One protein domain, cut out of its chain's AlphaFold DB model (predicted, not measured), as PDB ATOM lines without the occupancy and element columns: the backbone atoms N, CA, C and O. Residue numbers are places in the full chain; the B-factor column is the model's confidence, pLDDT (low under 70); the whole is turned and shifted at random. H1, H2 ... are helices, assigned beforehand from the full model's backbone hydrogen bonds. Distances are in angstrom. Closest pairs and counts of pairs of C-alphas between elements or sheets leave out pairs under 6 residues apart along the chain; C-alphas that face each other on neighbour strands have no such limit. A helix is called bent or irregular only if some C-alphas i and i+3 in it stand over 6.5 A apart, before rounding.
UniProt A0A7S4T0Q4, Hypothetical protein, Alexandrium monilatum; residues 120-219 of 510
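Overview. This is residues 120 to 219 of the 510 residues of the protein "Hypothetical protein" of Alexandrium monilatum (UniProt A0A7S4T0Q4). Two small groups of helices stand at opposite ends of the domain, H6 with H1 and H2 packed on it at one end and H5 with H4 and H8 at the other, with H7 in the middle. Tiny H3 lies on the path from H2 to H4, and residues 180 to 185 join H5 to H6. The printed part has 100 residues, with eight named helices, H1 to H8 in order, and no named strand: all helix. It is compact, with a radius of gyration of the C-alphas of 14.0 A and spans of 41 by 32 by 22 A.

Along the chain. H1 is residues 126 to 129, beginning at C-alpha 126 (-62.542, 27.604, 24.856). H2 is residues 131 to 139, 12.1 A long; H3 is 143 to 146; H4 is 149 to 156, 10.4 A. H5, residues 163 to 179, is 23.6 A long and only just irregular, C-alphas 168 and 171 being 6.8 A apart. H6 is residues 186 to 199, 20.0 A; H7 is 206 to 212; H8 is 215 to 218, ending at C-alpha 218 (-45.555, 16.048, 7.626).

Arrangement. The hub, H6, touches H1, closest C-alphas Glu 127 and Gly 194 at 3.8 A. With residues 194 to 199 alone it touches H2, Thr 134 to Ile 195 at 6.3 A between C-alphas, the same way at a shallow tilt of 32 degrees, only just short of steep. H6 touches H7 about perpendicular at 83 degrees, closest C-alphas Leu 192 and Val 206 at 5.6 A. H7 is close to H5 but not clearly touching, C-alphas Leu 173 and Leu 211 at 7.1 A. H5 touches H4 at 85 degrees, Ala 153 to Val 166 at 4.9 A between C-alphas, and H8, Met 168 to Phe 218 at 6.4 A. H2 and H3 touch only at the corner, only just, with 3 pairs of C-alphas within 8 A. H5 and H6 are apart. Every O i to N i+4 pair is within hydrogen-bond range in H2, H4, H6 and H7, and 11 of 13 in H5; H1, H3 and H8 are too short for such a pair.

Size, cuts and confidence. The C-alphas farthest apart, Asp 123 and Pro 160, are 44.4 A apart. The printed part has no cut and no long link. The mean pLDDT of the printed part is 76.0; residues 144 to 180 and 218 to 219 are under 70.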
ATOM      1  N   VAL A 120     -57.173  21.063  32.117       98.25
ATOM      2  CA  VAL A 120     -57.927  21.760  31.073       98.25
ATOM      3  C   VAL A 120     -59.418  21.490  31.285       98.25
ATOM      4  O   VAL A 120     -59.903  20.379  31.087       98.25
ATOM      5  N   ASP A 121     -60.159  22.501  31.730       98.38
ATOM      6  CA  ASP A 121     -61.599  22.391  31.988       98.38
ATOM      7  C   ASP A 121     -62.405  22.581  30.696       98.38
ATOM      8  O   ASP A 121     -62.492  23.687  30.162       98.38
ATOM      9  N   LEU A 122     -63.012  21.506  30.187       98.00
ATOM     10  CA  LEU A 122     -63.816  21.548  28.966       98.00
ATOM     11  C   LEU A 122     -65.146  22.296  29.149       98.00
ATOM     12  O   LEU A 122     -65.757  22.665  28.145       98.00
ATOM     13  N   ASP A 123     -65.585  22.575  30.379       98.00
ATOM     14  CA  ASP A 123     -66.765  23.411  30.629       98.00
ATOM     15  C   ASP A 123     -66.433  24.913  30.622       98.00
ATOM     16  O   ASP A 123     -67.330  25.753  30.488       98.00
ATOM     17  N   ALA A 124     -65.150  25.277  30.728       98.50
ATOM     18  CA  ALA A 124     -64.713  26.658  30.595       98.50
ATOM     19  C   ALA A 124     -64.831  27.142  29.134       98.50
ATOM     20  O   ALA A 124     -64.719  26.339  28.197       98.50
ATOM     21  N   PRO A 125     -65.004  28.463  28.903       98.62
ATOM     22  CA  PRO A 125     -64.941  29.030  27.560       98.62
ATOM     23  C   PRO A 125     -63.643  28.616  26.840       98.62
ATOM     24  O   PRO A 125     -62.578  28.739  27.453       98.62
ATOM     25  N   PRO A 126     -63.697  28.153  25.573       98.62
ATOM     26  CA  PRO A 126     -62.542  27.604  24.856       98.62
ATOM     27  C   PRO A 126     -61.275  28.472  24.915       98.62
ATOM     28  O   PRO A 126     -60.193  27.975  25.216       98.62
ATOM     29  N   GLU A 127     -61.412  29.787  24.753       98.50
ATOM     30  CA  GLU A 127     -60.320  30.768  24.814       98.50
ATOM     31  C   GLU A 127     -59.638  30.898  26.190       98.50
ATOM     32  O   GLU A 127     -58.619  31.575  26.316       98.50
ATOM     33  N   LEU A 128     -60.188  30.285  27.241       98.38
ATOM     34  CA  LEU A 128     -59.633  30.311  28.599       98.38
ATOM     35  C   LEU A 128     -59.003  28.976  29.015       98.38
ATOM     36  O   LEU A 128     -58.258  28.943  29.994       98.38
ATOM     37  N   ARG A 129     -59.290  27.891  28.288       98.44
ATOM     38  CA  ARG A 129     -58.975  26.505  28.672       98.44
ATOM     39  C   ARG A 129     -57.483  26.245  28.865       98.44
ATOM     40  O   ARG A 129     -57.084  25.592  29.822       98.44
ATOM     41  N   TRP A 130     -56.663  26.812  27.988       97.88
ATOM     42  CA  TRP A 130     -55.219  26.562  27.936       97.88
ATOM     43  C   TRP A 130     -54.376  27.581  28.703       97.88
ATOM     44  O   TRP A 130     -53.161  27.435  28.804       97.88
ATOM     45  N   ARG A 131     -55.006  28.593  29.305       96.69
ATOM     46  CA  ARG A 131     -54.336  29.742  29.929       96.69
ATOM     47  C   ARG A 131     -53.238  29.370  30.923       96.69
ATOM     48  O   ARG A 131     -52.187  30.010  30.942       96.69
ATOM     49  N   ASN A 132     -53.478  28.373  31.772       96.50
ATOM     50  CA  ASN A 132     -52.516  27.973  32.803       96.50
ATOM     51  C   ASN A 132     -51.275  27.318  32.184       96.50
ATOM     52  O   ASN A 132     -50.157  27.727  32.502       96.50
ATOM     53  N   VAL A 133     -51.482  26.397  31.237       95.31
ATOM     54  CA  VAL A 133     -50.412  25.783  30.436       95.31
ATOM     55  C   VAL A 133     -49.631  26.875  29.703       95.31
ATOM     56  O   VAL A 133     -48.406  26.956  29.795       95.31
ATOM     57  N   THR A 134     -50.344  27.782  29.028       94.38
ATOM     58  CA  THR A 134     -49.748  28.875  28.258       94.38
ATOM     59  C   THR A 134     -48.864  29.772  29.115       94.38
ATOM     60  O   THR A 134     -47.718  30.045  28.760       94.38
ATOM     61  N   ARG A 135     -49.355  30.203  30.279       93.94
ATOM     62  CA  ARG A 135     -48.606  31.080  31.187       93.94
ATOM     63  C   ARG A 135     -47.372  30.408  31.774       93.94
ATOM     64  O   ARG A 135     -46.340  31.069  31.864       93.94
ATOM     65  N   TYR A 136     -47.459  29.128  32.132       93.19
ATOM     66  CA  TYR A 136     -46.310  28.387  32.651       93.19
ATOM     67  C   TYR A 136     -45.181  28.317  31.619       93.19
ATOM     68  O   TYR A 136     -44.093  28.837  31.866       93.19
ATOM     69  N   TYR A 137     -45.443  27.787  30.424       89.25
ATOM     70  CA  TYR A 137     -44.384  27.644  29.419       89.25
ATOM     71  C   TYR A 137     -43.911  28.993  28.857       89.25
ATOM     72  O   TYR A 137     -42.776  29.110  28.397       89.25
ATOM     73  N   LYS A 138     -44.739  30.045  28.930       88.00
ATOM     74  CA  LYS A 138     -44.303  31.420  28.652       88.00
ATOM     75  C   LYS A 138     -43.308  31.901  29.706       88.00
ATOM     76  O   LYS A 138     -42.315  32.526  29.351       88.00
ATOM     77  N   SER A 139     -43.555  31.601  30.983       88.56
ATOM     78  CA  SER A 139     -42.699  32.038  32.095       88.56
ATOM     79  C   SER A 139     -41.299  31.420  32.080       88.56
ATOM     80  O   SER A 139     -40.368  32.064  32.548       88.56
ATOM     81  N   ILE A 140     -41.138  30.229  31.492       85.81
ATOM     82  CA  ILE A 140     -39.832  29.567  31.324       85.81
ATOM     83  C   ILE A 140     -39.214  29.791  29.932       85.81
ATOM     84  O   ILE A 140     -38.229  29.149  29.583       85.81
ATOM     85  N   GLY A 141     -39.807  30.666  29.111       79.19
ATOM     86  CA  GLY A 141     -39.278  31.020  27.791       79.19
ATOM     87  C   GLY A 141     -39.455  29.960  26.694       79.19
ATOM     88  O   GLY A 141     -38.839  30.083  25.643       79.19
ATOM     89  N   ALA A 142     -40.305  28.947  26.886       77.12
ATOM     90  CA  ALA A 142     -40.457  27.843  25.932       77.12
ATOM     91  C   ALA A 142     -41.346  28.181  24.711       77.12
ATOM     92  O   ALA A 142     -41.107  27.676  23.613       77.12
ATOM     93  N   TYR A 143     -42.357  29.052  24.854       71.38
ATOM     94  CA  TYR A 143     -43.307  29.377  23.765       71.38
ATOM     95  C   TYR A 143     -42.688  30.055  22.526       71.38
ATOM     96  O   TYR A 143     -43.038  29.662  21.408       71.38
ATOM     97  N   PRO A 144     -41.763  31.026  22.668       57.19
ATOM     98  CA  PRO A 144     -41.108  31.663  21.527       57.19
ATOM     99  C   PRO A 144     -40.201  30.737  20.712       57.19
ATOM    100  O   PRO A 144     -39.606  31.197  19.746       57.19
ATOM    101  N   GLU A 145     -40.038  29.465  21.078       57.62
ATOM    102  CA  GLU A 145     -39.289  28.500  20.267       57.62
ATOM    103  C   GLU A 145     -40.116  27.262  19.911       57.62
ATOM    104  O   GLU A 145     -40.076  26.852  18.753       57.62
ATOM    105  N   CYS A 146     -40.962  26.749  20.818       61.50
ATOM    106  CA  CYS A 146     -41.893  25.650  20.513       61.50
ATOM    107  C   CYS A 146     -42.899  26.040  19.419       61.50
ATOM    108  O   CYS A 146     -43.162  25.265  18.505       61.50
ATOM    109  N   CYS A 147     -43.443  27.261  19.482       60.19
ATOM    110  CA  CYS A 147     -44.538  27.687  18.606       60.19
ATOM    111  C   CYS A 147     -44.092  28.613  17.470       60.19
ATOM    112  O   CYS A 147     -44.818  28.770  16.488       60.19
ATOM    113  N   THR A 148     -42.908  29.231  17.571       57.84
ATOM    114  CA  THR A 148     -42.397  30.119  16.514       57.84
ATOM    115  C   THR A 148     -41.276  29.501  15.684       57.84
ATOM    116  O   THR A 148     -40.810  30.177  14.770       57.84
ATOM    117  N   ALA A 149     -40.803  28.277  15.965       55.03
ATOM    118  CA  ALA A 149     -39.773  27.630  15.141       55.03
ATOM    119  C   ALA A 149     -40.176  27.607  13.660       55.03
ATOM    120  O   ALA A 149     -39.355  27.879  12.788       55.03
ATOM    121  N   VAL A 150     -41.466  27.391  13.396       48.50
ATOM    122  CA  VAL A 150     -42.054  27.395  12.058       48.50
ATOM    123  C   VAL A 150     -42.093  28.810  11.444       48.50
ATOM    124  O   VAL A 150     -41.455  29.017  10.414       48.50
ATOM    125  N   PRO A 151     -42.721  29.832  12.062       47.28
ATOM    126  CA  PRO A 151     -42.625  31.223  11.608       47.28
ATOM    127  C   PRO A 151     -41.192  31.748  11.423       47.28
ATOM    128  O   PRO A 151     -40.909  32.388  10.413       47.28
ATOM    129  N   LYS A 152     -40.266  31.465  12.351       50.66
ATOM    130  CA  LYS A 152     -38.850  31.876  12.263       50.66
ATOM    131  C   LYS A 152     -38.143  31.181  11.097       50.66
ATOM    132  O   LYS A 152     -37.409  31.840  10.361       50.66
ATOM    133  N   ALA A 153     -38.398  29.888  10.887       45.94
ATOM    134  CA  ALA A 153     -37.912  29.140   9.731       45.94
ATOM    135  C   ALA A 153     -38.391  29.736   8.397       45.94
ATOM    136  O   ALA A 153     -37.608  29.838   7.449       45.94
ATOM    137  N   VAL A 154     -39.658  30.153   8.340       43.00
ATOM    138  CA  VAL A 154     -40.289  30.758   7.159       43.00
ATOM    139  C   VAL A 154     -39.752  32.167   6.897       43.00
ATOM    140  O   VAL A 154     -39.457  32.501   5.753       43.00
ATOM    141  N   LEU A 155     -39.614  32.991   7.941       42.41
ATOM    142  CA  LEU A 155     -39.228  34.402   7.831       42.41
ATOM    143  C   LEU A 155     -37.736  34.605   7.578       42.41
ATOM    144  O   LEU A 155     -37.368  35.537   6.866       42.41
ATOM    145  N   HIS A 156     -36.872  33.774   8.162       41.94
ATOM    146  CA  HIS A 156     -35.437  34.040   8.119       41.94
ATOM    147  C   HIS A 156     -34.685  33.292   7.019       41.94
ATOM    148  O   HIS A 156     -33.566  33.695   6.739       41.94
ATOM    149  N   HIS A 157     -35.225  32.235   6.386       44.75
ATOM    150  CA  HIS A 157     -34.519  31.376   5.400       44.75
ATOM    151  C   HIS A 157     -33.122  30.862   5.828       44.75
ATOM    152  O   HIS A 157     -32.439  30.174   5.072       44.75
ATOM    153  N   THR A 158     -32.693  31.170   7.046       40.34
ATOM    154  CA  THR A 158     -31.352  30.969   7.567       40.34
ATOM    155  C   THR A 158     -31.494  30.621   9.039       40.34
ATOM    156  O   THR A 158     -31.330  31.462   9.918       40.34
ATOM    157  N   MET A 159     -31.814  29.363   9.323       40.59
ATOM    158  CA  MET A 159     -31.331  28.748  10.555       40.59
ATOM    159  C   MET A 159     -30.143  27.864  10.159       40.59
ATOM    160  O   MET A 159     -30.361  26.756   9.658       40.59
ATOM    161  N   PRO A 160     -28.891  28.353  10.284       39.06
ATOM    162  CA  PRO A 160     -27.709  27.536  10.024       39.06
ATOM    163  C   PRO A 160     -27.782  26.268  10.886       39.06
ATOM    164  O   PRO A 160     -27.964  26.358  12.095       39.06
ATOM    165  N   GLY A 161     -27.719  25.088  10.264       44.69
ATOM    166  CA  GLY A 161     -27.810  23.796  10.961       44.69
ATOM    167  C   GLY A 161     -29.225  23.258  11.233       44.69
ATOM    168  O   GLY A 161     -29.341  22.153  11.749       44.69
ATOM    169  N   ARG A 162     -30.306  23.969  10.859       53.47
ATOM    170  CA  ARG A 162     -31.705  23.505  11.048       53.47
ATOM    171  C   ARG A 162     -32.542  23.500   9.757       53.47
ATOM    172  O   ARG A 162     -33.759  23.668   9.804       53.47
ATOM    173  N   LEU A 163     -31.901  23.295   8.600       49.00
ATOM    174  CA  LEU A 163     -32.548  23.248   7.274       49.00
ATOM    175  C   LEU A 163     -33.717  22.246   7.208       49.00
ATOM    176  O   LEU A 163     -34.702  22.489   6.518       49.00
ATOM    177  N   GLU A 164     -33.630  21.161   7.970       51.12
ATOM    178  CA  GLU A 164     -34.639  20.101   8.021       51.12
ATOM    179  C   GLU A 164     -35.938  20.553   8.701       51.12
ATOM    180  O   GLU A 164     -37.009  20.353   8.141       51.12
ATOM    181  N   LEU A 165     -35.861  21.279   9.824       51.69
ATOM    182  CA  LEU A 165     -37.024  21.918  10.465       51.69
ATOM    183  C   LEU A 165     -37.674  22.953   9.537       51.69
ATOM    184  O   LEU A 165     -38.896  23.052   9.449       51.69
ATOM    185  N   VAL A 166     -36.852  23.703   8.794       49.53
ATOM    186  CA  VAL A 166     -37.349  24.653   7.793       49.53
ATOM    187  C   VAL A 166     -38.086  23.914   6.675       49.53
ATOM    188  O   VAL A 166     -39.183  24.313   6.318       49.53
ATOM    189  N   ARG A 167     -37.549  22.826   6.125       52.47
ATOM    190  CA  ARG A 167     -38.228  22.058   5.064       52.47
ATOM    191  C   ARG A 167     -39.510  21.386   5.557       52.47
ATOM    192  O   ARG A 167     -40.524  21.464   4.865       52.47
ATOM    193  N   MET A 168     -39.458  20.808   6.754       55.84
ATOM    194  CA  MET A 168     -40.546  20.075   7.400       55.84
ATOM    195  C   MET A 168     -41.781  20.929   7.658       55.84
ATOM    196  O   MET A 168     -42.884  20.408   7.582       55.84
ATOM    197  N   PHE A 169     -41.613  22.226   7.928       55.03
ATOM    198  CA  PHE A 169     -42.736  23.094   8.273       55.03
ATOM    199  C   PHE A 169     -42.967  24.246   7.286       55.03
ATOM    200  O   PHE A 169     -44.115  24.587   7.020       55.03
ATOM    201  N   THR A 170     -41.927  24.832   6.684       56.41
ATOM    202  CA  THR A 170     -42.069  26.008   5.802       56.41
ATOM    203  C   THR A 170     -42.736  25.664   4.475       56.41
ATOM    204  O   THR A 170     -43.592  26.417   4.020       56.41
ATOM    205  N   LEU A 171     -42.372  24.544   3.840       60.22
ATOM    206  CA  LEU A 171     -42.965  24.147   2.559       60.22
ATOM    207  C   LEU A 171     -44.439  23.721   2.706       60.22
ATOM    208  O   LEU A 171     -45.263  24.254   1.956       60.22
ATOM    209  N   PRO A 172     -44.818  22.848   3.667       60.72
ATOM    210  CA  PRO A 172     -46.223  22.622   3.993       60.72
ATOM    211  C   PRO A 172     -46.950  23.918   4.313       60.72
ATOM    212  O   PRO A 172     -47.976  24.179   3.691       60.72
ATOM    213  N   LEU A 173     -46.408  24.764   5.200       60.75
ATOM    214  CA  LEU A 173     -47.062  26.020   5.562       60.75
ATOM    215  C   LEU A 173     -47.327  26.875   4.327       60.75
ATOM    216  O   LEU A 173     -48.443  27.331   4.135       60.75
ATOM    217  N   GLN A 174     -46.334  27.073   3.459       62.41
ATOM    218  CA  GLN A 174     -46.508  27.851   2.232       62.41
ATOM    219  C   GLN A 174     -47.572  27.237   1.317       62.41
ATOM    220  O   GLN A 174     -48.408  27.961   0.776       62.41
ATOM    221  N   LEU A 175     -47.590  25.912   1.163       63.69
ATOM    222  CA  LEU A 175     -48.590  25.222   0.348       63.69
ATOM    223  C   LEU A 175     -50.003  25.342   0.936       63.69
ATOM    224  O   LEU A 175     -50.945  25.595   0.181       63.69
ATOM    225  N   PHE A 176     -50.157  25.210   2.252       65.94
ATOM    226  CA  PHE A 176     -51.443  25.341   2.938       65.94
ATOM    227  C   PHE A 176     -51.912  26.790   3.040       65.94
ATOM    228  O   PHE A 176     -53.091  27.052   2.836       65.94
ATOM    229  N   LEU A 177     -51.019  27.759   3.238       65.88
ATOM    230  CA  LEU A 177     -51.363  29.179   3.140       65.88
ATOM    231  C   LEU A 177     -51.863  29.532   1.730       65.88
ATOM    232  O   LEU A 177     -52.776  30.338   1.584       65.88
ATOM    233  N   LEU A 178     -51.312  28.900   0.685       63.97
ATOM    234  CA  LEU A 178     -51.745  29.113  -0.699       63.97
ATOM    235  C   LEU A 178     -53.038  28.373  -1.073       63.97
ATOM    236  O   LEU A 178     -53.733  28.810  -1.991       63.97
ATOM    237  N   ARG A 179     -53.349  27.238  -0.433       67.31
ATOM    238  CA  ARG A 179     -54.492  26.375  -0.805       67.31
ATOM    239  C   ARG A 179     -55.615  26.303   0.229       67.31
ATOM    240  O   ARG A 179     -56.663  25.753  -0.094       67.31
ATOM    241  N   GLY A 180     -55.426  26.917   1.391       69.56
ATOM    242  CA  GLY A 180     -56.282  26.786   2.563       69.56
ATOM    243  C   GLY A 180     -55.795  25.663   3.481       69.56
ATOM    244  O   GLY A 180     -55.403  24.597   3.016       69.56
ATOM    245  N   MET A 181     -55.811  25.905   4.791       76.31
ATOM    246  CA  MET A 181     -55.673  24.842   5.790       76.31
ATOM    247  C   MET A 181     -56.992  24.070   5.933       76.31
ATOM    248  O   MET A 181     -58.054  24.627   5.628       76.31
ATOM    249  N   PRO A 182     -56.972  22.820   6.437       79.56
ATOM    250  CA  PRO A 182     -58.189  22.157   6.895       79.56
ATOM    251  C   PRO A 182     -58.999  23.064   7.838       79.56
ATOM    252  O   PRO A 182     -58.423  23.849   8.593       79.56
ATOM    253  N   PRO A 183     -60.338  23.023   7.797       84.50
ATOM    254  CA  PRO A 183     -61.133  23.841   8.695       84.50
ATOM    255  C   PRO A 183     -60.993  23.344  10.140       84.50
ATOM    256  O   PRO A 183     -61.174  22.162  10.422       84.50
ATOM    257  N   LEU A 184     -60.736  24.270  11.062       89.75
ATOM    258  CA  LEU A 184     -60.916  24.044  12.495       89.75
ATOM    259  C   LEU A 184     -62.402  24.114  12.854       89.75
ATOM    260  O   LEU A 184     -63.135  24.926  12.283       89.75
ATOM    261  N   SER A 185     -62.826  23.330  13.847       92.75
ATOM    262  CA  SER A 185     -64.088  23.609  14.535       92.75
ATOM    263  C   SER A 185     -64.012  24.975  15.225       92.75
ATOM    264  O   SER A 185     -62.928  25.428  15.609       92.75
ATOM    265  N   ASP A 186     -65.161  25.623  15.422       96.12
ATOM    266  CA  ASP A 186     -65.229  26.908  16.132       96.12
ATOM    267  C   ASP A 186     -64.615  26.816  17.537       96.12
ATOM    268  O   ASP A 186     -63.968  27.747  18.011       96.12
ATOM    269  N   GLU A 187     -64.783  25.668  18.191       96.44
ATOM    270  CA  GLU A 187     -64.222  25.385  19.508       96.44
ATOM    271  C   GLU A 187     -62.690  25.309  19.483       96.44
ATOM    272  O   GLU A 187     -62.040  26.058  20.210       96.44
ATOM    273  N   HIS A 188     -62.099  24.484  18.608       96.31
ATOM    274  CA  HIS A 188     -60.641  24.370  18.498       96.31
ATOM    275  C   HIS A 188     -59.998  25.688  18.054       96.31
ATOM    276  O   HIS A 188     -58.951  26.070  18.569       96.31
ATOM    277  N   ARG A 189     -60.640  26.429  17.140       96.75
ATOM    278  CA  ARG A 189     -60.178  27.764  16.740       96.75
ATOM    279  C   ARG A 189     -60.081  28.701  17.944       96.75
ATOM    280  O   ARG A 189     -59.051  29.346  18.115       96.75
ATOM    281  N   ARG A 190     -61.120  28.755  18.781       98.44
ATOM    282  CA  ARG A 190     -61.142  29.622  19.967       98.44
ATOM    283  C   ARG A 190     -60.122  29.207  21.026       98.44
ATOM    284  O   ARG A 190     -59.556  30.080  21.677       98.44
ATOM    285  N   GLU A 191     -59.844  27.911  21.181       98.38
ATOM    286  CA  GLU A 191     -58.738  27.452  22.034       98.38
ATOM    287  C   GLU A 191     -57.392  28.017  21.552       98.38
ATOM    288  O   GLU A 191     -56.655  28.604  22.347       98.38
ATOM    289  N   LEU A 192     -57.101  27.924  20.247       96.38
ATOM    290  CA  LEU A 192     -55.874  28.485  19.669       96.38
ATOM    291  C   LEU A 192     -55.818  30.015  19.773       96.38
ATOM    292  O   LEU A 192     -54.763  30.568  20.078       96.38
ATOM    293  N   GLU A 193     -56.935  30.713  19.558       97.62
ATOM    294  CA  GLU A 193     -57.034  32.169  19.745       97.62
ATOM    295  C   GLU A 193     -56.733  32.579  21.193       97.62
ATOM    296  O   GLU A 193     -56.020  33.560  21.419       97.62
ATOM    297  N   GLY A 194     -57.215  31.805  22.169       97.75
ATOM    298  CA  GLY A 194     -56.896  31.988  23.584       97.75
ATOM    299  C   GLY A 194     -55.400  31.872  23.870       97.75
ATOM    300  O   GLY A 194     -54.827  32.746  24.524       97.75
ATOM    301  N   ILE A 195     -54.749  30.843  23.315       95.75
ATOM    302  CA  ILE A 195     -53.294  30.654  23.428       95.75
ATOM    303  C   ILE A 195     -52.554  31.849  22.814       95.75
ATOM    304  O   ILE A 195     -51.705  32.441  23.476       95.75
ATOM    305  N   VAL A 196     -52.894  32.252  21.584       94.00
ATOM    306  CA  VAL A 196     -52.281  33.411  20.904       94.00
ATOM    307  C   VAL A 196     -52.411  34.681  21.747       94.00
ATOM    308  O   VAL A 196     -51.427  35.401  21.934       94.00
ATOM    309  N   ALA A 197     -53.598  34.940  22.301       95.88
ATOM    310  CA  ALA A 197     -53.853  36.112  23.130       95.88
ATOM    311  C   ALA A 197     -53.036  36.107  24.436       95.88
ATOM    312  O   ALA A 197     -52.483  37.140  24.814       95.88
ATOM    313  N   ASP A 198     -52.923  34.959  25.114       94.19
ATOM    314  CA  ASP A 198     -52.165  34.837  26.368       94.19
ATOM    315  C   ASP A 198     -50.635  34.860  26.137       94.19
ATOM    316  O   ASP A 198     -49.879  35.406  26.960       94.19
ATOM    317  N   VAL A 199     -50.148  34.331  25.005       91.81
ATOM    318  CA  VAL A 199     -48.735  34.453  24.605       91.81
ATOM    319  C   VAL A 199     -48.400  35.907  24.265       91.81
ATOM    320  O   VAL A 199     -47.432  36.446  24.805       91.81
ATOM    321  N   GLY A 200     -49.217  36.574  23.445       90.19
ATOM    322  CA  GLY A 200     -49.033  37.983  23.085       90.19
ATOM    323  C   GLY A 200     -47.777  38.268  22.251       90.19
ATOM    324  O   GLY A 200     -47.282  39.394  22.272       90.19
ATOM    325  N   ASP A 201     -47.250  37.261  21.551       85.44
ATOM    326  CA  ASP A 201     -46.117  37.380  20.628       85.44
ATOM    327  C   ASP A 201     -46.645  37.399  19.181       85.44
ATOM    328  O   ASP A 201     -47.389  36.488  18.808       85.44
ATOM    329  N   PRO A 202     -46.282  38.390  18.344       84.19
ATOM    330  CA  PRO A 202     -46.757  38.480  16.961       84.19
ATOM    331  C   PRO A 202     -46.337  37.301  16.067       84.19
ATOM    332  O   PRO A 202     -46.928  37.113  15.005       84.19
ATOM    333  N   LEU A 203     -45.325  36.522  16.457       79.19
ATOM    334  CA  LEU A 203     -44.905  35.321  15.736       79.19
ATOM    335  C   LEU A 203     -45.762  34.098  16.074       79.19
ATOM    336  O   LEU A 203     -45.760  33.134  15.311       79.19
ATOM    337  N   VAL A 204     -46.506  34.114  17.183       83.75
ATOM    338  CA  VAL A 204     -47.435  33.038  17.537       83.75
ATOM    339  C   VAL A 204     -48.804  33.379  16.965       83.75
ATOM    340  O   VAL A 204     -49.495  34.274  17.439       83.75
ATOM    341  N   THR A 205     -49.196  32.666  15.912       87.50
ATOM    342  CA  THR A 205     -50.455  32.891  15.190       87.50
ATOM    343  C   THR A 205     -51.356  31.666  15.283       87.50
ATOM    344  O   THR A 205     -50.870  30.552  15.475       87.50
ATOM    345  N   VAL A 206     -52.667  31.858  15.101       89.88
ATOM    346  CA  VAL A 206     -53.631  30.743  15.046       89.88
ATOM    347  C   VAL A 206     -53.230  29.755  13.954       89.88
ATOM    348  O   VAL A 206     -53.246  28.553  14.189       89.88
ATOM    349  N   ASP A 207     -52.795  30.254  12.794       85.06
ATOM    350  CA  ASP A 207     -52.391  29.401  11.678       85.06
ATOM    351  C   ASP A 207     -51.093  28.637  11.958       85.06
ATOM    352  O   ASP A 207     -50.989  27.456  11.636       85.06
ATOM    353  N   GLY A 208     -50.123  29.278  12.617       80.62
ATOM    354  CA  GLY A 208     -48.890  28.620  13.047       80.62
ATOM    355  C   GLY A 208     -49.145  27.510  14.067       80.62
ATOM    356  O   GLY A 208     -48.604  26.417  13.925       80.62
ATOM    357  N   LEU A 209     -50.006  27.760  15.060       87.12
ATOM    358  CA  LEU A 209     -50.396  26.742  16.039       87.12
ATOM    359  C   LEU A 209     -51.228  25.627  15.404       87.12
ATOM    360  O   LEU A 209     -51.025  24.458  15.717       87.12
ATOM    361  N   HIS A 210     -52.137  25.960  14.490       87.44
ATOM    362  CA  HIS A 210     -52.917  24.955  13.782       87.44
ATOM    363  C   HIS A 210     -52.010  24.033  12.964       87.44
ATOM    364  O   HIS A 210     -52.147  22.817  13.048       87.44
ATOM    365  N   LEU A 211     -51.022  24.591  12.260       78.50
ATOM    366  CA  LEU A 211     -50.032  23.785  11.558       78.50
ATOM    367  C   LEU A 211     -49.186  22.936  12.518       78.50
ATOM    368  O   LEU A 211     -48.866  21.799  12.186       78.50
ATOM    369  N   ALA A 212     -48.844  23.449  13.704       79.75
ATOM    370  CA  ALA A 212     -48.131  22.667  14.715       79.75
ATOM    371  C   ALA A 212     -48.942  21.442  15.184       79.75
ATOM    372  O   ALA A 212     -48.371  20.367  15.329       79.75
ATOM    373  N   ASN A 213     -50.271  21.567  15.300       87.19
ATOM    374  CA  ASN A 213     -51.201  20.451  15.568       87.19
ATOM    375  C   ASN A 213     -51.374  19.493  14.370       87.19
ATOM    376  O   ASN A 213     -52.085  18.494  14.447       87.19
ATOM    377  N   MET A 214     -50.762  19.812  13.230       79.50
ATOM    378  CA  MET A 214     -50.650  18.933  12.068       79.50
ATOM    379  C   MET A 214     -49.205  18.475  11.858       79.50
ATOM    380  O   MET A 214     -48.912  17.870  10.833       79.50
ATOM    381  N   GLY A 215     -48.289  18.772  12.788       73.50
ATOM    382  CA  GLY A 215     -46.858  18.548  12.602       73.50
ATOM    383  C   GLY A 215     -46.553  17.115  12.182       73.50
ATOM    384  O   GLY A 215     -45.856  16.922  11.189       73.50
ATOM    385  N   TYR A 216     -47.171  16.139  12.856       70.75
ATOM    386  CA  TYR A 216     -47.032  14.707  12.577       70.75
ATOM    387  C   TYR A 216     -47.505  14.263  11.191       70.75
ATOM    388  O   TYR A 216     -46.998  13.270  10.673       70.75
ATOM    389  N   GLU A 217     -48.397  15.019  10.550       74.19
ATOM    390  CA  GLU A 217     -48.830  14.736   9.179       74.19
ATOM    391  C   GLU A 217     -47.687  14.909   8.176       74.19
ATOM    392  O   GLU A 217     -47.726  14.323   7.102       74.19
ATOM    393  N   PHE A 218     -46.663  15.699   8.520       65.00
ATOM    394  CA  PHE A 218     -45.555  16.048   7.626       65.00
ATOM    395  C   PHE A 218     -44.264  15.275   7.912       65.00
ATOM    396  O   PHE A 218     -43.257  15.487   7.239       65.00
ATOM    397  N   LEU A 219     -44.278  14.381   8.905       60.16
ATOM    398  CA  LEU A 219     -43.077  13.724   9.427       60.16
ATOM    399  C   LEU A 219     -42.691  12.433   8.691       60.16
ATOM    400  O   LEU A 219     -41.611  11.903   8.938       60.16
TER     401      LEU A 219